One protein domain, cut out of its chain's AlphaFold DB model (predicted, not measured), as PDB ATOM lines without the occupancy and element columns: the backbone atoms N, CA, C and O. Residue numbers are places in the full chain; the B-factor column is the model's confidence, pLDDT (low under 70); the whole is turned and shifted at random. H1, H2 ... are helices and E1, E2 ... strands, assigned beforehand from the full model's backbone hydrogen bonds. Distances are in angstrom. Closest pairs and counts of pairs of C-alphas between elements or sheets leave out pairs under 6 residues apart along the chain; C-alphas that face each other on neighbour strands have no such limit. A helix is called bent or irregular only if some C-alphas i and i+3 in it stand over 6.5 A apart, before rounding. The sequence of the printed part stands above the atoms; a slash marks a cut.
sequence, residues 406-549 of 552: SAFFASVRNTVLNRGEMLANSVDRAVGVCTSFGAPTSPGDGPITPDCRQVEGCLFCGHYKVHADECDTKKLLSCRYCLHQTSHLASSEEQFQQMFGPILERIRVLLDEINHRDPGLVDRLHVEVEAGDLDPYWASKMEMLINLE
ATOM      1  N   SER A 406     -42.839  35.178  35.343       33.06
ATOM      2  CA  SER A 406     -41.706  36.103  35.181       33.06
ATOM      3  C   SER A 406     -40.386  35.368  34.934       33.06
ATOM      4  O   SER A 406     -39.618  35.762  34.056       33.06
ATOM      5  N   ALA A 407     -40.131  34.274  35.658       40.38
ATOM      6  CA  ALA A 407     -38.972  33.410  35.443       40.38
ATOM      7  C   ALA A 407     -39.023  32.718  34.070       40.38
ATOM      8  O   ALA A 407     -38.006  32.637  33.377       40.38
ATOM      9  N   PHE A 408     -40.213  32.287  33.638       41.62
ATOM     10  CA  PHE A 408     -40.447  31.744  32.303       41.62
ATOM     11  C   PHE A 408     -40.147  32.775  31.204       41.62
ATOM     12  O   PHE A 408     -39.335  32.502  30.317       41.62
ATOM     13  N   PHE A 409     -40.706  33.989  31.284       41.72
ATOM     14  CA  PHE A 409     -40.444  35.050  30.303       41.72
ATOM     15  C   PHE A 409     -38.977  35.503  30.305       41.72
ATOM     16  O   PHE A 409     -38.405  35.727  29.240       41.72
ATOM     17  N   ALA A 410     -38.321  35.570  31.470       50.91
ATOM     18  CA  ALA A 410     -36.888  35.855  31.555       50.91
ATOM     19  C   ALA A 410     -36.041  34.759  30.884       50.91
ATOM     20  O   ALA A 410     -35.081  35.063  30.176       50.91
ATOM     21  N   SER A 411     -36.410  33.485  31.052       60.38
ATOM     22  CA  SER A 411     -35.762  32.353  30.379       60.38
ATOM     23  C   SER A 411     -35.906  32.431  28.854       60.38
ATOM     24  O   SER A 411     -34.924  32.251  28.127       60.38
ATOM     25  N   VAL A 412     -37.095  32.778  28.352       56.97
ATOM     26  CA  VAL A 412     -37.352  32.990  26.916       56.97
ATOM     27  C   VAL A 412     -36.527  34.163  26.383       56.97
ATOM     28  O   VAL A 412     -35.786  33.999  25.413       56.97
ATOM     29  N   ARG A 413     -36.542  35.306  27.076       53.03
ATOM     30  CA  ARG A 413     -35.760  36.494  26.708       53.03
ATOM     31  C   ARG A 413     -34.254  36.226  26.692       53.03
ATOM     32  O   ARG A 413     -33.559  36.728  25.821       53.03
ATOM     33  N   ASN A 414     -33.743  35.417  27.616       73.75
ATOM     34  CA  ASN A 414     -32.331  35.027  27.634       73.75
ATOM     35  C   ASN A 414     -31.981  33.985  26.560       73.75
ATOM     36  O   ASN A 414     -30.801  33.755  26.295       73.75
ATOM     37  N   THR A 415     -32.973  33.294  25.994       82.06
ATOM     38  CA  THR A 415     -32.787  32.289  24.935       82.06
ATOM     39  C   THR A 415     -32.718  32.945  23.556       82.06
ATOM     40  O   THR A 415     -31.896  32.538  22.735       82.06
ATOM     41  N   VAL A 416     -33.538  33.972  23.320       84.81
ATOM     42  CA  VAL A 416     -33.508  34.762  22.084       84.81
ATOM     43  C   VAL A 416     -32.396  35.809  22.173       84.81
ATOM     44  O   VAL A 416     -32.302  36.544  23.154       84.81
ATOM     45  N   LEU A 417     -31.549  35.892  21.156       86.38
ATOM     46  CA  LEU A 417     -30.441  36.839  21.028       86.38
ATOM     47  C   LEU A 417     -30.805  37.962  20.059       86.38
ATOM     48  O   LEU A 417     -31.684  37.805  19.210       86.38
ATOM     49  N   ASN A 418     -30.146  39.112  20.183       84.12
ATOM     50  CA  ASN A 418     -30.344  40.195  19.223       84.12
ATOM     51  C   ASN A 418     -29.669  39.871  17.882       84.12
ATOM     52  O   ASN A 418     -28.722  39.086  17.809       84.12
ATOM     53  N   ARG A 419     -30.138  40.514  16.809       78.56
ATOM     54  CA  ARG A 419     -29.529  40.392  15.481       78.56
ATOM     55  C   ARG A 419     -28.041  40.771  15.533       78.56
ATOM     56  O   ARG A 419     -27.698  41.870  15.967       78.56
ATOM     57  N   GLY A 420     -27.171  39.881  15.051       72.62
ATOM     58  CA  GLY A 420     -25.721  40.111  14.974       72.62
ATOM     59  C   GLY A 420     -24.957  39.948  16.294       72.62
ATOM     60  O   GLY A 420     -23.783  40.315  16.365       72.62
ATOM     61  N   GLU A 421     -25.595  39.418  17.340       80.06
ATOM     62  CA  GLU A 421     -24.933  39.104  18.606       80.06
ATOM     63  C   GLU A 421     -23.973  37.912  18.442       80.06
ATOM     64  O   GLU A 421     -24.373  36.817  18.065       80.06
ATOM     65  N   MET A 422     -22.679  38.117  18.704       74.44
ATOM     66  CA  MET A 422     -21.659  37.081  18.502       74.44
ATOM     67  C   MET A 422     -21.496  36.217  19.755       74.44
ATOM     68  O   MET A 422     -21.084  36.704  20.808       74.44
ATOM     69  N   LEU A 423     -21.736  34.913  19.621       75.75
ATOM     70  CA  LEU A 423     -21.457  33.928  20.665       75.75
ATOM     71  C   LEU A 423     -20.093  33.264  20.446       75.75
ATOM     72  O   LEU A 423     -19.834  32.676  19.398       75.75
ATOM     73  N   ALA A 424     -19.225  33.310  21.457       69.06
ATOM     74  CA  ALA A 424     -17.956  32.590  21.424       69.06
ATOM     75  C   ALA A 424     -18.194  31.068  21.461       69.06
ATOM     76  O   ALA A 424     -18.957  30.583  22.296       69.06
ATOM     77  N   ASN A 425     -17.502  30.323  20.593       72.69
ATOM     78  CA  ASN A 425     -17.569  28.857  20.494       72.69
ATOM     79  C   ASN A 425     -18.971  28.291  20.190       72.69
ATOM     80  O   ASN A 425     -19.281  27.169  20.594       72.69
ATOM     81  N   SER A 426     -19.824  29.048  19.491       81.06
ATOM     82  CA  SER A 426     -21.142  28.557  19.091       81.06
ATOM     83  C   SER A 426     -21.074  27.587  17.909       81.06
ATOM     84  O   SER A 426     -20.210  27.679  17.036       81.06
ATOM     85  N   VAL A 427     -22.010  26.641  17.890       83.44
ATOM     86  CA  VAL A 427     -22.203  25.678  16.802       83.44
ATOM     87  C   VAL A 427     -23.598  25.871  16.224       83.44
ATOM     88  O   VAL A 427     -24.572  25.903  16.979       83.44
ATOM     89  N   ASP A 428     -23.694  25.965  14.899       82.94
ATOM     90  CA  ASP A 428     -24.970  26.091  14.196       82.94
ATOM     91  C   ASP A 428     -25.774  24.779  14.222       82.94
ATOM     92  O   ASP A 428     -25.211  23.684  14.097       82.94
ATOM     93  N   ARG A 429     -27.090  24.874  14.431       83.75
ATOM     94  CA  ARG A 429     -28.019  23.745  14.613       83.75
ATOM     95  C   ARG A 429     -29.275  23.925  13.759       83.75
ATOM     96  O   ARG A 429     -29.617  25.017  13.331       83.75
ATOM     97  N   ALA A 430     -30.028  22.835  13.604       78.38
ATOM     98  CA  ALA A 430     -31.255  22.770  12.802       78.38
ATOM     99  C   ALA A 430     -32.384  23.729  13.233       78.38
ATOM    100  O   ALA A 430     -33.320  23.949  12.474       78.38
ATOM    101  N   VAL A 431     -32.334  24.262  14.455       81.75
ATOM    102  CA  VAL A 431     -33.365  25.151  15.018       81.75
ATOM    103  C   VAL A 431     -32.785  26.435  15.619       81.75
ATOM    104  O   VAL A 431     -33.517  27.176  16.251       81.75
ATOM    105  N   GLY A 432     -31.486  26.710  15.451       86.50
ATOM    106  CA  GLY A 432     -30.810  27.866  16.051       86.50
ATOM    107  C   GLY A 432     -29.330  27.578  16.293       86.50
ATOM    108  O   GLY A 432     -28.706  26.864  15.516       86.50
ATOM    109  N   VAL A 433     -28.771  28.039  17.412       87.56
ATOM    110  CA  VAL A 433     -27.351  27.855  17.753       87.56
ATOM    111  C   VAL A 433     -27.152  27.248  19.145       87.56
ATOM    112  O   VAL A 433     -28.004  27.334  20.030       87.56
ATOM    113  N   CYS A 434     -26.003  26.605  19.359       87.25
ATOM    114  CA  CYS A 434     -25.643  25.977  20.630       87.25
ATOM    115  C   CYS A 434     -24.326  26.533  21.170       87.25
ATOM    116  O   CYS A 434     -23.347  26.606  20.435       87.25
ATOM    117  N   THR A 435     -24.279  26.868  22.462       87.88
ATOM    118  CA  THR A 435     -23.066  27.385  23.126       87.88
ATOM    119  C   THR A 435     -22.170  26.301  23.735       87.88
ATOM    120  O   THR A 435     -21.060  26.603  24.161       87.88
ATOM    121  N   SER A 436     -22.632  25.047  23.805       85.81
ATOM    122  CA  SER A 436     -21.894  23.929  24.415       85.81
ATOM    123  C   SER A 436     -22.382  22.580  23.867       85.81
ATOM    124  O   SER A 436     -23.131  21.843  24.515       85.81
ATOM    125  N   PHE A 437     -22.019  22.272  22.617       83.31
ATOM    126  CA  PHE A 437     -22.462  21.042  21.951       83.31
ATOM    127  C   PHE A 437     -21.893  19.786  22.633       83.31
ATOM    128  O   PHE A 437     -20.705  19.717  22.937       83.31
ATOM    129  N   GLY A 438     -22.741  18.772  22.840       80.94
ATOM    130  CA  GLY A 438     -22.362  17.497  23.464       80.94
ATOM    131  C   GLY A 438     -22.490  17.459  24.991       80.94
ATOM    132  O   GLY A 438     -22.264  16.405  25.582       80.94
ATOM    133  N   ALA A 439     -22.897  18.563  25.623       85.56
ATOM    134  CA  ALA A 439     -23.125  18.658  27.064       85.56
ATOM    135  C   ALA A 439     -24.531  19.223  27.359       85.56
ATOM    136  O   ALA A 439     -24.645  20.372  27.783       85.56
ATOM    137  N   PRO A 440     -25.619  18.471  27.093       85.06
ATOM    138  CA  PRO A 440     -26.973  18.967  27.311       85.06
ATOM    139  C   PRO A 440     -27.238  19.226  28.800       85.06
ATOM    140  O   PRO A 440     -26.870  18.425  29.659       85.06
ATOM    141  N   THR A 441     -27.909  20.334  29.105       83.56
ATOM    142  CA  THR A 441     -28.355  20.685  30.459       83.56
ATOM    143  C   THR A 441     -29.863  20.860  30.483       83.56
ATOM    144  O   THR A 441     -30.424  21.521  29.609       83.56
ATOM    145  N   SER A 442     -30.506  20.290  31.506       81.19
ATOM    146  CA  SER A 442     -31.927  20.498  31.780       81.19
ATOM    147  C   SER A 442     -32.089  21.707  32.704       81.19
ATOM    148  O   SER A 442     -31.704  21.614  33.869       81.19
ATOM    149  N   PRO A 443     -32.619  22.849  32.227       64.31
ATOM    150  CA  PRO A 443     -32.842  24.027  33.066       64.31
ATOM    151  C   PRO A 443     -34.000  23.848  34.077       64.31
ATOM    152  O   PRO A 443     -34.273  24.770  34.839       64.31
ATOM    153  N   GLY A 444     -34.667  22.683  34.093       66.00
ATOM    154  CA  GLY A 444     -35.737  22.288  35.020       66.00
ATOM    155  C   GLY A 444     -36.368  20.939  34.631       66.00
ATOM    156  O   GLY A 444     -35.815  20.231  33.783       66.00
ATOM    157  N   ASP A 445     -37.532  20.608  35.200       59.12
ATOM    158  CA  ASP A 445     -38.344  19.429  34.838       59.12
ATOM    159  C   ASP A 445     -39.188  19.716  33.580       59.12
ATOM    160  O   ASP A 445     -40.401  19.914  33.631       59.12
ATOM    161  N   GLY A 446     -38.514  19.825  32.432       63.66
ATOM    162  CA  GLY A 446     -39.158  20.054  31.136       63.66
ATOM    163  C   GLY A 446     -39.872  18.806  30.589       63.66
ATOM    164  O   GLY A 446     -39.479  17.685  30.911       63.66
ATOM    165  N   PRO A 447     -40.881  18.971  29.710       71.44
ATOM    166  CA  PRO A 447     -41.646  17.854  29.142       71.44
ATOM    167  C   PRO A 447     -40.812  16.950  28.220       71.44
ATOM    168  O   PRO A 447     -41.205  15.817  27.953       71.44
ATOM    169  N   ILE A 448     -39.671  17.443  27.727       77.06
ATOM    170  CA  ILE A 448     -38.742  16.719  26.859       77.06
ATOM    171  C   ILE A 448     -37.347  16.792  27.472       77.06
ATOM    172  O   ILE A 448     -36.852  17.875  27.791       77.06
ATOM    173  N   THR A 449     -36.707  15.634  27.623       80.88
ATOM    174  CA  THR A 449     -35.334  15.537  28.123       80.88
ATOM    175  C   THR A 449     -34.351  16.062  27.070       80.88
ATOM    176  O   THR A 449     -34.372  15.579  25.937       80.88
ATOM    177  N   PRO A 450     -33.469  17.021  27.408       83.69
ATOM    178  CA  PRO A 450     -32.503  17.546  26.451       83.69
ATOM    179  C   PRO A 450     -31.524  16.482  25.936       83.69
ATOM    180  O   PRO A 450     -30.810  15.848  26.711       83.69
ATOM    181  N   ASP A 451     -31.441  16.347  24.613       82.06
ATOM    182  CA  ASP A 451     -30.507  15.469  23.901       82.06
ATOM    183  C   ASP A 451     -29.913  16.228  22.705       82.06
ATOM    184  O   ASP A 451     -30.638  16.804  21.899       82.06
ATOM    185  N   CYS A 452     -28.583  16.243  22.569       80.00
ATOM    186  CA  CYS A 452     -27.902  16.892  21.443       80.00
ATOM    187  C   CYS A 452     -28.042  16.128  20.111       80.00
ATOM    188  O   CYS A 452     -27.661  16.666  19.065       80.00
ATOM    189  N   ARG A 453     -28.531  14.881  20.138       76.81
ATOM    190  CA  ARG A 453     -28.716  14.030  18.950       76.81
ATOM    191  C   ARG A 453     -30.046  14.277  18.247       76.81
ATOM    192  O   ARG A 453     -30.108  14.118  17.030       76.81
ATOM    193  N   GLN A 454     -31.072  14.663  18.998       74.50
ATOM    194  CA  GLN A 454     -32.420  14.927  18.499       74.50
ATOM    195  C   GLN A 454     -32.695  16.431  18.468       74.50
ATOM    196  O   GLN A 454     -32.245  17.178  19.335       74.50
ATOM    197  N   VAL A 455     -33.405  16.894  17.440       73.12
ATOM    198  CA  VAL A 455     -33.643  18.332  17.232       73.12
ATOM    199  C   VAL A 455     -34.587  18.877  18.305       73.12
ATOM    200  O   VAL A 455     -34.381  19.968  18.834       73.12
ATOM    201  N   GLU A 456     -35.565  18.065  18.687       75.00
ATOM    202  CA  GLU A 456     -36.565  18.323  19.713       75.00
ATOM    203  C   GLU A 456     -35.902  18.535  21.079       75.00
ATOM    204  O   GLU A 456     -36.252  19.465  21.803       75.00
ATOM    205  N   GLY A 457     -34.871  17.742  21.392       77.31
ATOM    206  CA  GLY A 457     -34.093  17.861  22.625       77.31
ATOM    207  C   GLY A 457     -33.303  19.171  22.735       77.31
ATOM    208  O   GLY A 457     -33.071  19.659  23.843       77.31
ATOM    209  N   CYS A 458     -32.917  19.796  21.613       83.44
ATOM    210  CA  CYS A 458     -32.219  21.083  21.641       83.44
ATOM    211  C   CYS A 458     -33.111  22.228  22.150       83.44
ATOM    212  O   CYS A 458     -32.623  23.054  22.915       83.44
ATOM    213  N   LEU A 459     -34.401  22.263  21.802       82.81
ATOM    214  CA  LEU A 459     -35.316  23.371  22.145       82.81
ATOM    215  C   LEU A 459     -35.542  23.562  23.659       82.81
ATOM    216  O   LEU A 459     -35.955  24.643  24.100       82.81
ATOM    217  N   PHE A 460     -35.248  22.524  24.445       84.12
ATOM    218  CA  PHE A 460     -35.403  22.481  25.904       84.12
ATOM    219  C   PHE A 460     -34.060  22.518  26.655       84.12
ATOM    220  O   PHE A 460     -34.034  22.441  27.881       84.12
ATOM    221  N   CYS A 461     -32.938  22.658  25.945       84.00
ATOM    222  CA  CYS A 461     -31.599  22.690  26.532       84.00
ATOM    223  C   CYS A 461     -31.221  24.091  27.046       84.00
ATOM    224  O   CYS A 461     -31.464  25.094  26.379       84.00
ATOM    225  N   GLY A 462     -30.519  24.170  28.183       83.62
ATOM    226  CA  GLY A 462     -30.000  25.437  28.727       83.62
ATOM    227  C   GLY A 462     -28.929  26.123  27.860       83.62
ATOM    228  O   GLY A 462     -28.706  27.329  27.982       83.62
ATOM    229  N   HIS A 463     -28.283  25.376  26.957       86.88
ATOM    230  CA  HIS A 463     -27.258  25.877  26.027       86.88
ATOM    231  C   HIS A 463     -27.798  26.260  24.645       86.88
ATOM    232  O   HIS A 463     -27.025  26.679  23.781       86.88
ATOM    233  N   TYR A 464     -29.098  26.087  24.415       87.44
ATOM    234  CA  TYR A 464     -29.739  26.487  23.172       87.44
ATOM    235  C   TYR A 464     -29.987  27.995  23.154       87.44
ATOM    236  O   TYR A 464     -30.400  28.581  24.159       87.44
ATOM    237  N   LYS A 465     -29.703  28.617  22.009       89.12
ATOM    238  CA  LYS A 465     -29.957  30.028  21.720       89.12
ATOM    239  C   LYS A 465     -30.487  30.168  20.299       89.12
ATOM    240  O   LYS A 465     -30.266  29.297  19.463       89.12
ATOM    241  N   VAL A 466     -31.167  31.272  20.031       90.38
ATOM    242  CA  VAL A 466     -31.720  31.573  18.707       90.38
ATOM    243  C   VAL A 466     -31.606  33.065  18.440       90.38
ATOM    244  O   VAL A 466     -31.918  33.859  19.324       90.38
ATOM    245  N   HIS A 467     -31.137  33.472  17.266       88.06
ATOM    246  CA  HIS A 467     -31.065  34.889  16.918       88.06
ATOM    247  C   HIS A 467     -32.405  35.395  16.384       88.06
ATOM    248  O   HIS A 467     -33.109  34.699  15.657       88.06
ATOM    249  N   ALA A 468     -32.737  36.644  16.707       87.44
ATOM    250  CA  ALA A 468     -33.808  37.380  16.041       87.44
ATOM    251  C   ALA A 468     -33.342  37.878  14.656       87.44
ATOM    252  O   ALA A 468     -33.194  39.079  14.419       87.44
ATOM    253  N   ASP A 469     -33.028  36.943  13.759       87.06
ATOM    254  CA  ASP A 469     -32.629  37.199  12.376       87.06
ATOM    255  C   ASP A 469     -33.367  36.285  11.392       87.06
ATOM    256  O   ASP A 469     -34.118  35.393  11.786       87.06
ATOM    257  N   GLU A 470     -33.189  36.524  10.092       88.31
ATOM    258  CA  GLU A 470     -33.885  35.749   9.063       88.31
ATOM    259  C   GLU A 470     -33.508  34.262   9.073       88.31
ATOM    260  O   GLU A 470     -34.372  33.415   8.869       88.31
ATOM    261  N   CYS A 471     -32.242  33.940   9.345       86.06
ATOM    262  CA  CYS A 471     -31.714  32.580   9.269       86.06
ATOM    263  C   CYS A 471     -32.344  31.686  10.344       86.06
ATOM    264  O   CYS A 471     -32.977  30.672  10.044       86.06
ATOM    265  N   ASP A 472     -32.228  32.094  11.603       88.75
ATOM    266  CA  ASP A 472     -32.695  31.306  12.736       88.75
ATOM    267  C   ASP A 472     -34.230  31.305  12.844       88.75
ATOM    268  O   ASP A 472     -34.837  30.286  13.191       88.75
ATOM    269  N   THR A 473     -34.887  32.399  12.443       89.81
ATOM    270  CA  THR A 473     -36.357  32.452  12.352       89.81
ATOM    271  C   THR A 473     -36.884  31.475  11.300       89.81
ATOM    272  O   THR A 473     -37.841  30.739  11.559       89.81
ATOM    273  N   LYS A 474     -36.238  31.407  10.127       88.12
ATOM    274  CA  LYS A 474     -36.623  30.491   9.044       88.12
ATOM    275  C   LYS A 474     -36.430  29.027   9.438       88.12
ATOM    276  O   LYS A 474     -37.297  28.211   9.126       88.12
ATOM    277  N   LYS A 475     -35.383  28.688  10.201       88.50
ATOM    278  CA  LYS A 475     -35.196  27.346  10.789       88.50
ATOM    279  C   LYS A 475     -36.354  26.936  11.702       88.50
ATOM    280  O   LYS A 475     -36.877  25.831  11.568       88.50
ATOM    281  N   LEU A 476     -36.778  27.819  12.611       89.25
ATOM    282  CA  LEU A 476     -37.896  27.552  13.526       89.25
ATOM    283  C   LEU A 476     -39.227  27.373  12.789       89.25
ATOM    284  O   LEU A 476     -39.969  26.430  13.073       89.25
ATOM    285  N   LEU A 477     -39.518  28.251  11.826       87.50
ATOM    286  CA  LEU A 477     -40.725  28.163  11.006       87.50
ATOM    287  C   LEU A 477     -40.729  26.902  10.132       87.50
ATOM    288  O   LEU A 477     -41.750  26.222  10.061       87.50
ATOM    289  N   SER A 478     -39.586  26.542   9.541       83.06
ATOM    290  CA  SER A 478     -39.446  25.331   8.722       83.06
ATOM    291  C   SER A 478     -39.598  24.052   9.548       83.06
ATOM    292  O   SER A 478     -40.253  23.111   9.107       83.06
ATOM    293  N   CYS A 479     -39.064  24.031  10.775       83.62
ATOM    294  CA  CYS A 479     -39.290  22.953  11.741       83.62
ATOM    295  C   CYS A 479     -40.785  22.789  12.048       83.62
ATOM    296  O   CYS A 479     -41.333  21.695  11.911       83.62
ATOM    297  N   ARG A 480     -41.467  23.891  12.397       86.50
ATOM    298  CA  ARG A 480     -42.914  23.900  12.666       86.50
ATOM    299  C   ARG A 480     -43.711  23.380  11.468       86.50
ATOM    300  O   ARG A 480     -44.596  22.548  11.651       86.50
ATOM    301  N   TYR A 481     -43.374  23.836  10.263       82.56
ATOM    302  CA  TYR A 481     -43.999  23.390   9.021       82.56
ATOM    303  C   TYR A 481     -43.842  21.876   8.819       82.56
ATOM    304  O   TYR A 481     -44.836  21.172   8.653       82.56
ATOM    305  N   CYS A 482     -42.616  21.351   8.928       76.12
ATOM    306  CA  CYS A 482     -42.348  19.920   8.762       76.12
ATOM    307  C   CYS A 482     -43.116  19.064   9.783       76.12
ATOM    308  O   CYS A 482     -43.694  18.044   9.414       76.12
ATOM    309  N   LEU A 483     -43.188  19.499  11.049       79.12
ATOM    310  CA  LEU A 483     -43.961  18.801  12.083       79.12
ATOM    311  C   LEU A 483     -45.453  18.719  11.728       79.12
ATOM    312  O   LEU A 483     -46.058  17.656  11.871       79.12
ATOM    313  N   HIS A 484     -46.037  19.805  11.209       80.38
ATOM    314  CA  HIS A 484     -47.430  19.804  10.756       80.38
ATOM    315  C   HIS A 484     -47.663  18.892   9.545       80.38
ATOM    316  O   HIS A 484     -48.666  18.175   9.531       80.38
ATOM    317  N   GLN A 485     -46.738  18.839   8.581       74.44
ATOM    318  CA  GLN A 485     -46.861  17.931   7.429       74.44
ATOM    319  C   GLN A 485     -46.812  16.453   7.842       74.44
ATOM    320  O   GLN A 485     -47.507  15.617   7.268       74.44
ATOM    321  N   THR A 486     -46.081  16.129   8.910       67.62
ATOM    322  CA  THR A 486     -46.022  14.768   9.473       67.62
ATOM    323  C   THR A 486     -47.183  14.413  10.412       67.62
ATOM    324  O   THR A 486     -47.197  13.328  10.989       67.62
ATOM    325  N   SER A 487     -48.179  15.293  10.577       67.75
ATOM    326  CA  SER A 487     -49.274  15.094  11.544       67.75
ATOM    327  C   SER A 487     -50.129  13.851  11.286       67.75
ATOM    328  O   SER A 487     -50.559  13.199  12.235       67.75
ATOM    329  N   HIS A 488     -50.307  13.466  10.021       67.06
ATOM    330  CA  HIS A 488     -51.058  12.276   9.612       67.06
ATOM    331  C   HIS A 488     -50.402  10.944  10.029       67.06
ATOM    332  O   HIS A 488     -51.049   9.902   9.965       67.06
ATOM    333  N   LEU A 489     -49.134  10.960  10.461       63.31
ATOM    334  CA  LEU A 489     -48.443   9.782  10.997       63.31
ATOM    335  C   LEU A 489     -48.860   9.462  12.437       63.31
ATOM    336  O   LEU A 489     -48.590   8.366  12.930       63.31
ATOM    337  N   ALA A 490     -49.492  10.411  13.130       62.81
ATOM    338  CA  ALA A 490     -50.102  10.157  14.422       62.81
ATOM    339  C   ALA A 490     -51.448   9.445  14.230       62.81
ATOM    340  O   ALA A 490     -52.233   9.784  13.349       62.81
ATOM    341  N   SER A 491     -51.744   8.475  15.096       57.44
ATOM    342  CA  SER A 491     -52.973   7.672  15.001       57.44
ATOM    343  C   SER A 491     -54.231   8.472  15.369       57.44
ATOM    344  O   SER A 491     -55.343   8.037  15.075       57.44
ATOM    345  N   SER A 492     -54.062   9.617  16.041       71.62
ATOM    346  CA  SER A 492     -55.121  10.576  16.358       71.62
ATOM    347  C   SER A 492     -54.550  11.979  16.603       71.62
ATOM    348  O   SER A 492     -53.351  12.145  16.858       71.62
ATOM    349  N   GLU A 493     -55.421  12.988  16.572       69.50
ATOM    350  CA  GLU A 493     -55.066  14.375  16.890       69.50
ATOM    351  C   GLU A 493     -54.579  14.516  18.343       69.50
ATOM    352  O   GLU A 493     -53.611  15.226  18.609       69.50
ATOM    353  N   GLU A 494     -55.157  13.767  19.288       69.81
ATOM    354  CA  GLU A 494     -54.709  13.754  20.685       69.81
ATOM    355  C   GLU A 494     -53.298  13.175  20.832       69.81
ATOM    356  O   GLU A 494     -52.502  13.692  21.617       69.81
ATOM    357  N   GLN A 495     -52.960  12.132  20.065       69.75
ATOM    358  CA  GLN A 495     -51.612  11.565  20.063       69.75
ATOM    359  C   GLN A 495     -50.598  12.549  19.463       69.75
ATOM    360  O   GLN A 495     -49.502  12.709  20.005       69.75
ATOM    361  N   PHE A 496     -50.972  13.255  18.391       73.62
ATOM    362  CA  PHE A 496     -50.146  14.311  17.805       73.62
ATOM    363  C   PHE A 496     -49.875  15.436  18.812       73.62
ATOM    364  O   PHE A 496     -48.725  15.829  19.009       73.62
ATOM    365  N   GLN A 497     -50.916  15.911  19.501       72.94
ATOM    366  CA  GLN A 497     -50.789  16.960  20.515       72.94
ATOM    367  C   GLN A 497     -49.961  16.508  21.723       72.94
ATOM    368  O   GLN A 497     -49.159  17.286  22.236       72.94
ATOM    369  N   GLN A 498     -50.080  15.248  22.153       74.12
ATOM    370  CA  GLN A 498     -49.232  14.705  23.219       74.12
ATOM    371  C   GLN A 498     -47.752  14.640  22.821       74.12
ATOM    372  O   GLN A 498     -46.892  14.932  23.649       74.12
ATOM    373  N   MET A 499     -47.445  14.266  21.576       68.56
ATOM    374  CA  MET A 499     -46.063  14.098  21.115       68.56
ATOM    375  C   MET A 499     -45.392  15.422  20.733       68.56
ATOM    376  O   MET A 499     -44.249  15.665  21.113       68.56
ATOM    377  N   PHE A 500     -46.094  16.283  19.992       76.81
ATOM    378  CA  PHE A 500     -45.512  17.479  19.377       76.81
ATOM    379  C   PHE A 500     -46.022  18.795  19.966       76.81
ATOM    380  O   PHE A 500     -45.375  19.823  19.774       76.81
ATOM    381  N   GLY A 501     -47.117  18.786  20.732       76.56
ATOM    382  CA  GLY A 501     -47.673  19.985  21.372       76.56
ATOM    383  C   GLY A 501     -46.646  20.780  22.191       76.56
ATOM    384  O   GLY A 501     -46.518  21.985  21.968       76.56
ATOM    385  N   PRO A 502     -45.831  20.143  23.058       78.75
ATOM    386  CA  PRO A 502     -44.783  20.847  23.799       78.75
ATOM    387  C   PRO A 502     -43.742  21.532  22.898       78.75
ATOM    388  O   PRO A 502     -43.254  22.614  23.223       78.75
ATOM    389  N   ILE A 503     -43.406  20.917  21.761       79.19
ATOM    390  CA  ILE A 503     -42.423  21.430  20.796       79.19
ATOM    391  C   ILE A 503     -43.006  22.619  20.034       79.19
ATOM    392  O   ILE A 503     -42.364  23.665  19.942       79.19
ATOM    393  N   LEU A 504     -44.236  22.482  19.532       80.44
ATOM    394  CA  LEU A 504     -44.947  23.536  18.806       80.44
ATOM    395  C   LEU A 504     -45.147  24.774  19.682       80.44
ATOM    396  O   LEU A 504     -44.889  25.893  19.239       80.44
ATOM    397  N   GLU A 505     -45.523  24.572  20.944       81.75
ATOM    398  CA  GLU A 505     -45.692  25.657  21.907       81.75
ATOM    399  C   GLU A 505     -44.361  26.349  22.223       81.75
ATOM    400  O   GLU A 505     -44.278  27.578  22.249       81.75
ATOM    401  N   ARG A 506     -43.276  25.580  22.383       83.38
ATOM    402  CA  ARG A 506     -41.937  26.147  22.586       83.38
ATOM    403  C   ARG A 506     -41.487  26.985  21.390       83.38
ATOM    404  O   ARG A 506     -40.950  28.072  21.595       83.38
ATOM    405  N   ILE A 507     -41.715  26.513  20.163       85.31
ATOM    406  CA  ILE A 507     -41.401  27.259  18.936       85.31
ATOM    407  C   ILE A 507     -42.239  28.540  18.858       85.31
ATOM    408  O   ILE A 507     -41.683  29.603  18.586       85.31
ATOM    409  N   ARG A 508     -43.544  28.468  19.149       88.88
ATOM    410  CA  ARG A 508     -44.443  29.633  19.170       88.88
ATOM    411  C   ARG A 508     -43.923  30.728  20.097       88.88
ATOM    412  O   ARG A 508     -43.761  31.859  19.662       88.88
ATOM    413  N   VAL A 509     -43.581  30.375  21.335       83.25
ATOM    414  CA  VAL A 509     -43.076  31.329  22.335       83.25
ATOM    415  C   VAL A 509     -41.753  31.980  21.906       83.25
ATOM    416  O   VAL A 509     -41.541  33.165  22.156       83.25
ATOM    417  N   LEU A 510     -40.857  31.234  21.247       86.38
ATOM    418  CA  LEU A 510     -39.610  31.792  20.709       86.38
ATOM    419  C   LEU A 510     -39.873  32.755  19.542       86.38
ATOM    420  O   LEU A 510     -39.251  33.812  19.482       86.38
ATOM    421  N   LEU A 511     -40.802  32.411  18.645       88.19
ATOM    422  CA  LEU A 511     -41.200  33.266  17.525       88.19
ATOM    423  C   LEU A 511     -41.897  34.548  18.001       88.19
ATOM    424  O   LEU A 511     -41.615  35.612  17.461       88.19
ATOM    425  N   ASP A 512     -42.737  34.476  19.037       84.81
ATOM    426  CA  ASP A 512     -43.389  35.653  19.627       84.81
ATOM    427  C   ASP A 512     -42.346  36.654  20.168       84.81
ATOM    428  O   ASP A 512     -42.437  37.855  19.912       84.81
ATOM    429  N   GLU A 513     -41.305  36.168  20.856       82.69
ATOM    430  CA  GLU A 513     -40.200  37.005  21.351       82.69
ATOM    431  C   GLU A 513     -39.310  37.541  20.212       82.69
ATOM    432  O   GLU A 513     -38.859  38.686  20.273       82.69
ATOM    433  N   ILE A 514     -39.080  36.764  19.147       87.44
ATOM    434  CA  ILE A 514     -38.385  37.253  17.943       87.44
ATOM    435  C   ILE A 514     -39.191  38.382  17.289       87.44
ATOM    436  O   ILE A 514     -38.630  39.438  17.003       87.44
ATOM    437  N   ASN A 515     -40.501  38.201  17.110       86.62
ATOM    438  CA  ASN A 515     -41.384  39.213  16.528       86.62
ATOM    439  C   ASN A 515     -41.492  40.458  17.422       86.62
ATOM    440  O   ASN A 515     -41.658  41.568  16.927       86.62
ATOM    441  N   HIS A 516     -41.360  40.307  18.742       83.88
ATOM    442  CA  HIS A 516     -41.270  41.447  19.651       83.88
ATOM    443  C   HIS A 516     -40.004  42.290  19.411       83.88
ATOM    444  O   HIS A 516     -40.056  43.517  19.506       83.88
ATOM    445  N   ARG A 517     -38.871  41.651  19.091       83.75
ATOM    446  CA  ARG A 517     -37.589  42.332  18.824       83.75
ATOM    447  C   ARG A 517     -37.467  42.870  17.406       83.75
ATOM    448  O   ARG A 517     -36.805  43.886  17.209       83.75
ATOM    449  N   ASP A 518     -38.092  42.199  16.447       83.62
ATOM    450  CA  ASP A 518     -38.109  42.576  15.036       83.62
ATOM    451  C   ASP A 518     -39.527  42.427  14.450       83.62
ATOM    452  O   ASP A 518     -39.856  41.402  13.838       83.62
ATOM    453  N   PRO A 519     -40.406  43.423  14.686       87.38
ATOM    454  CA  PRO A 519     -41.808  43.350  14.288       87.38
ATOM    455  C   PRO A 519     -41.998  43.156  12.783       87.38
ATOM    456  O   PRO A 519     -41.538  43.960  11.973       87.38
ATOM    457  N   GLY A 520     -42.738  42.111  12.412       83.50
ATOM    458  CA  GLY A 520     -43.074  41.782  11.023       83.50
ATOM    459  C   GLY A 520     -42.084  40.837  10.336       83.50
ATOM    460  O   GLY A 520     -42.368  40.365   9.233       83.50
ATOM    461  N   LEU A 521     -40.955  40.502  10.977       88.19
ATOM    462  CA  LEU A 521     -40.014  39.497  10.475       88.19
ATOM    463  C   LEU A 521     -40.670  38.112  10.391       88.19
ATOM    464  O   LEU A 521     -40.597  37.456   9.351       88.19
ATOM    465  N   VAL A 522     -41.323  37.687  11.476       90.00
ATOM    466  CA  VAL A 522     -41.943  36.356  11.579       90.00
ATOM    467  C   VAL A 522     -43.101  36.215  10.598       90.00
ATOM    468  O   VAL A 522     -43.172  35.209   9.901       90.00
ATOM    469  N   ASP A 523     -43.966  37.226  10.498       88.06
ATOM    470  CA  ASP A 523     -45.131  37.190   9.607       88.06
ATOM    471  C   ASP A 523     -44.713  37.077   8.136       88.06
ATOM    472  O   ASP A 523     -45.266  36.267   7.393       88.06
ATOM    473  N   ARG A 524     -43.694  37.841   7.718       91.06
ATOM    474  CA  ARG A 524     -43.148  37.769   6.356       91.06
ATOM    475  C   ARG A 524     -42.561  36.389   6.057       91.06
ATOM    476  O   ARG A 524     -42.941  35.775   5.064       91.06
ATOM    477  N   LEU A 525     -41.668  35.894   6.917       88.56
ATOM    478  CA  LEU A 525     -41.010  34.599   6.709       88.56
ATOM    479  C   LEU A 525     -41.986  33.425   6.819       88.56
ATOM    480  O   LEU A 525     -41.777  32.398   6.182       88.56
ATOM    481  N   HIS A 526     -43.060  33.561   7.597       87.38
ATOM    482  CA  HIS A 526     -44.099  32.543   7.664       87.38
ATOM    483  C   HIS A 526     -44.775  32.359   6.305       87.38
ATOM    484  O   HIS A 526     -44.936  31.222   5.878       87.38
ATOM    485  N   VAL A 527     -45.095  33.451   5.599       84.25
ATOM    486  CA  VAL A 527     -45.657  33.386   4.239       84.25
ATOM    487  C   VAL A 527     -44.678  32.728   3.260       84.25
ATOM    488  O   VAL A 527     -45.100  31.922   2.437       84.25
ATOM    489  N   GLU A 528     -43.382  33.032   3.361       84.19
ATOM    490  CA  GLU A 528     -42.338  32.422   2.519       84.19
ATOM    491  C   GLU A 528     -42.215  30.906   2.766       84.19
ATOM    492  O   GLU A 528     -42.219  30.116   1.821       84.19
ATOM    493  N   VAL A 529     -42.196  30.485   4.035       85.75
ATOM    494  CA  VAL A 529     -42.128  29.071   4.441       85.75
ATOM    495  C   VAL A 529     -43.374  28.292   4.010       85.75
ATOM    496  O   VAL A 529     -43.241  27.189   3.486       85.75
ATOM    497  N   GLU A 530     -44.575  28.859   4.161       78.56
ATOM    498  CA  GLU A 530     -45.820  28.236   3.680       78.56
ATOM    499  C   GLU A 530     -45.860  28.116   2.146       78.56
ATOM    500  O   GLU A 530     -46.485  27.203   1.609       78.56
ATOM    501  N   ALA A 531     -45.159  29.003   1.430       73.38
ATOM    502  CA  ALA A 531     -44.982  28.917  -0.019       73.38
ATOM    503  C   ALA A 531     -43.908  27.892  -0.451       73.38
ATOM    504  O   ALA A 531     -43.669  27.731  -1.649       73.38
ATOM    505  N   GLY A 532     -43.276  27.193   0.500       72.88
ATOM    506  CA  GLY A 532     -42.292  26.135   0.259       72.88
ATOM    507  C   GLY A 532     -40.829  26.582   0.326       72.88
ATOM    508  O   GLY A 532     -39.938  25.772   0.071       72.88
ATOM    509  N   ASP A 533     -40.550  27.838   0.685       81.56
ATOM    510  CA  ASP A 533     -39.183  28.329   0.877       81.56
ATOM    511  C   ASP A 533     -38.665  27.940   2.274       81.56
ATOM    512  O   ASP A 533     -38.638  28.742   3.207       81.56
ATOM    513  N   LEU A 534     -38.305  26.665   2.440       78.06
ATOM    514  CA  LEU A 534     -37.793  26.108   3.696       78.06
ATOM    515  C   LEU A 534     -36.299  26.413   3.901       78.06
ATOM    516  O   LEU A 534     -35.533  26.605   2.957       78.06
ATOM    517  N   ASP A 535     -35.857  26.411   5.160       87.06
ATOM    518  CA  ASP A 535     -34.430  26.370   5.501       87.06
ATOM    519  C   ASP A 535     -33.751  25.138   4.857       87.06
ATOM    520  O   ASP A 535     -34.359  24.064   4.849       87.06
ATOM    521  N   PRO A 536     -32.499  25.230   4.357       75.56
ATOM    522  CA  PRO A 536     -31.849  24.136   3.632       75.56
ATOM    523  C   PRO A 536     -31.805  22.790   4.369       75.56
ATOM    524  O   PRO A 536     -31.931  21.741   3.731       75.56
ATOM    525  N   TYR A 537     -31.647  22.790   5.699       76.69
ATOM    526  CA  TYR A 537     -31.674  21.554   6.484       76.69
ATOM    527  C   TYR A 537     -33.065  20.913   6.439       76.69
ATOM    528  O   TYR A 537     -33.196  19.707   6.206       76.69
ATOM    529  N   TRP A 538     -34.107  21.722   6.633       79.12
ATOM    530  CA  TRP A 538     -35.492  21.261   6.647       79.12
ATOM    531  C   TRP A 538     -36.017  20.930   5.256       79.12
ATOM    532  O   TRP A 538     -36.699  19.924   5.124       79.12
ATOM    533  N   ALA A 539     -35.629  21.673   4.219       70.62
ATOM    534  CA  ALA A 539     -35.935  21.353   2.827       70.62
ATOM    535  C   ALA A 539     -35.443  19.942   2.462       70.62
ATOM    536  O   ALA A 539     -36.215  19.120   1.974       70.62
ATOM    537  N   SER A 540     -34.185  19.626   2.796       65.81
ATOM    538  CA  SER A 540     -33.604  18.298   2.556       65.81
ATOM    539  C   SER A 540     -34.292  17.196   3.373       65.81
ATOM    540  O   SER A 540     -34.516  16.091   2.876       65.81
ATOM    541  N   LYS A 541     -34.674  17.489   4.624       66.62
ATOM    542  CA  LYS A 541     -35.471  16.569   5.449       66.62
ATOM    543  C   LYS A 541     -36.865  16.332   4.872       66.62
ATOM    544  O   LYS A 541     -37.320  15.194   4.880       66.62
ATOM    545  N   MET A 542     -37.517  17.371   4.366       67.81
ATOM    546  CA  MET A 542     -38.863  17.303   3.805       67.81
ATOM    547  C   MET A 542     -38.854  16.510   2.491       67.81
ATOM    548  O   MET A 542     -39.656  15.600   2.317       67.81
ATOM    549  N   GLU A 543     -37.857  16.732   1.632       67.06
ATOM    550  CA  GLU A 543     -37.626  15.931   0.423       67.06
ATOM    551  C   GLU A 543     -37.382  14.446   0.750       67.06
ATOM    552  O   GLU A 543     -37.932  13.560   0.099       67.06
ATOM    553  N   MET A 544     -36.608  14.149   1.802       58.66
ATOM    554  CA  MET A 544     -36.430  12.775   2.285       58.66
ATOM    555  C   MET A 544     -37.758  12.150   2.737       58.66
ATOM    556  O   MET A 544     -38.004  10.986   2.438       58.66
ATOM    557  N   LEU A 545     -38.607  12.895   3.448       62.03
ATOM    558  CA  LEU A 545     -39.909  12.406   3.915       62.03
ATOM    559  C   LEU A 545     -40.894  12.183   2.754       62.03
ATOM    560  O   LEU A 545     -41.589  11.169   2.758       62.03
ATOM    561  N   ILE A 546     -40.896  13.057   1.741       66.94
ATOM    562  CA  ILE A 546     -41.692  12.895   0.508       66.94
ATOM    563  C   ILE A 546     -41.244  11.651  -0.262       66.94
ATOM    564  O   ILE A 546     -42.066  10.821  -0.637       66.94
ATOM    565  N   ASN A 547     -39.931  11.466  -0.440       58.62
ATOM    566  CA  ASN A 547     -39.373  10.301  -1.134       58.62
ATOM    567  C   ASN A 547     -39.659   8.967  -0.423       58.62
ATOM    568  O   ASN A 547     -39.569   7.910  -1.043       58.62
ATOM    569  N   LEU A 548     -39.975   9.007   0.875       51.22
ATOM    570  CA  LEU A 548     -40.370   7.845   1.671       51.22
ATOM    571  C   LEU A 548     -41.898   7.646   1.734       51.22
ATOM    572  O   LEU A 548     -42.335   6.736   2.430       51.22
ATOM    573  N   GLU A 549     -42.691   8.469   1.033       56.69
ATOM    574  CA  GLU A 549     -44.168   8.518   1.095       56.69
ATOM    575  C   GLU A 549     -44.721   8.817   2.509       56.69
ATOM    576  O   GLU A 549     -45.847   8.463   2.847       56.69
TER     577      GLU A 549
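This is residues 406 to 549 of the 552 residues of an uncharacterized protein of Rhodocyclales bacterium (UniProt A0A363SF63). A small sheet of three short strands, E1, E2 and E3, sits beside one end of a helical hairpin of two long helices, H3 and H4. H3 runs between H4 and H6, H5 folds back onto the hairpin from the end of H4, and H1 crosses H4 near the sheet. The 144 printed residues have six named helices and three named strands, along the chain H1 E1 E2 H2 E3 H3 H4 H5 H6, and the class is mostly helix; the sheet's order is E1 E2 E3, antiparallel. The whole is compact, with a radius of gyration of the C-alphas of 14.9 A and spans of 41 by 33 by 28 A.

E1, residues 427 to 429, and E2, residues 432 to 434, form a hairpin, with N 429 and O 432 2.8 A apart, within hydrogen-bond range. E3, residues 464 to 467, is the antiparallel neighbour of E2, with N 433 and O 465 2.8 A apart, within range. H3, residues 470 to 489, only grazes the sheet with residues 471 to 476. H4, residues 493 to 517, has a kink of 59 degrees near residue 500 and forms a helical hairpin with H3, at a shallow tilt of 15 degrees; their closest C-alphas, of Ser 487 and Phe 496, are 6.4 A apart. H5, residues 521 to 530, touches H3 at a steep tilt of 41 degrees, the same way, closest at C-alphas 478 and 529, 6.3 A. H6, residues 536 to 547, touches residues 475 to 482 of H3 at a shallow tilt of 18 degrees, the same way, closest at C-alphas 478 and 538, 6.0 A. H1, residues 406 to 415, touches residues 509 to 513 of H4, about perpendicular at 76 degrees, closest at C-alphas 412 and 510, 6.7 A. H2, residues 455 to 458, is close to H4 but not clearly touching: C-alphas 456 and 503 are 6.7 A apart. Every O i to N i+4 pair is within hydrogen-bond range in H1, H5 and H6; H3 has 14 of 16 and H4 19 of 21, and H2 is too short for such a pair.

H1 begins at C-alpha 406, (-41.706, 36.103, 35.181). H4 spans 33.0 A and H3 29.8 A; both are irregular, C-alphas 485 and 488 of H3 and 499 and 502 of H4 each being 7.4 A apart. H6, 16.5 A long, ends at C-alpha 547, (-39.373, 10.301, -1.134).

The C-alphas farthest apart, of Ser 406 and Asn 547, are 44.6 A apart. The printed part has no cut. The links H1 to E1 and E2 to H2 are long, of 11 and 20 residues. Mean pLDDT of the printed part is 77.2; 33 residues are under 70, among them 406 to 413 and 540 to 549.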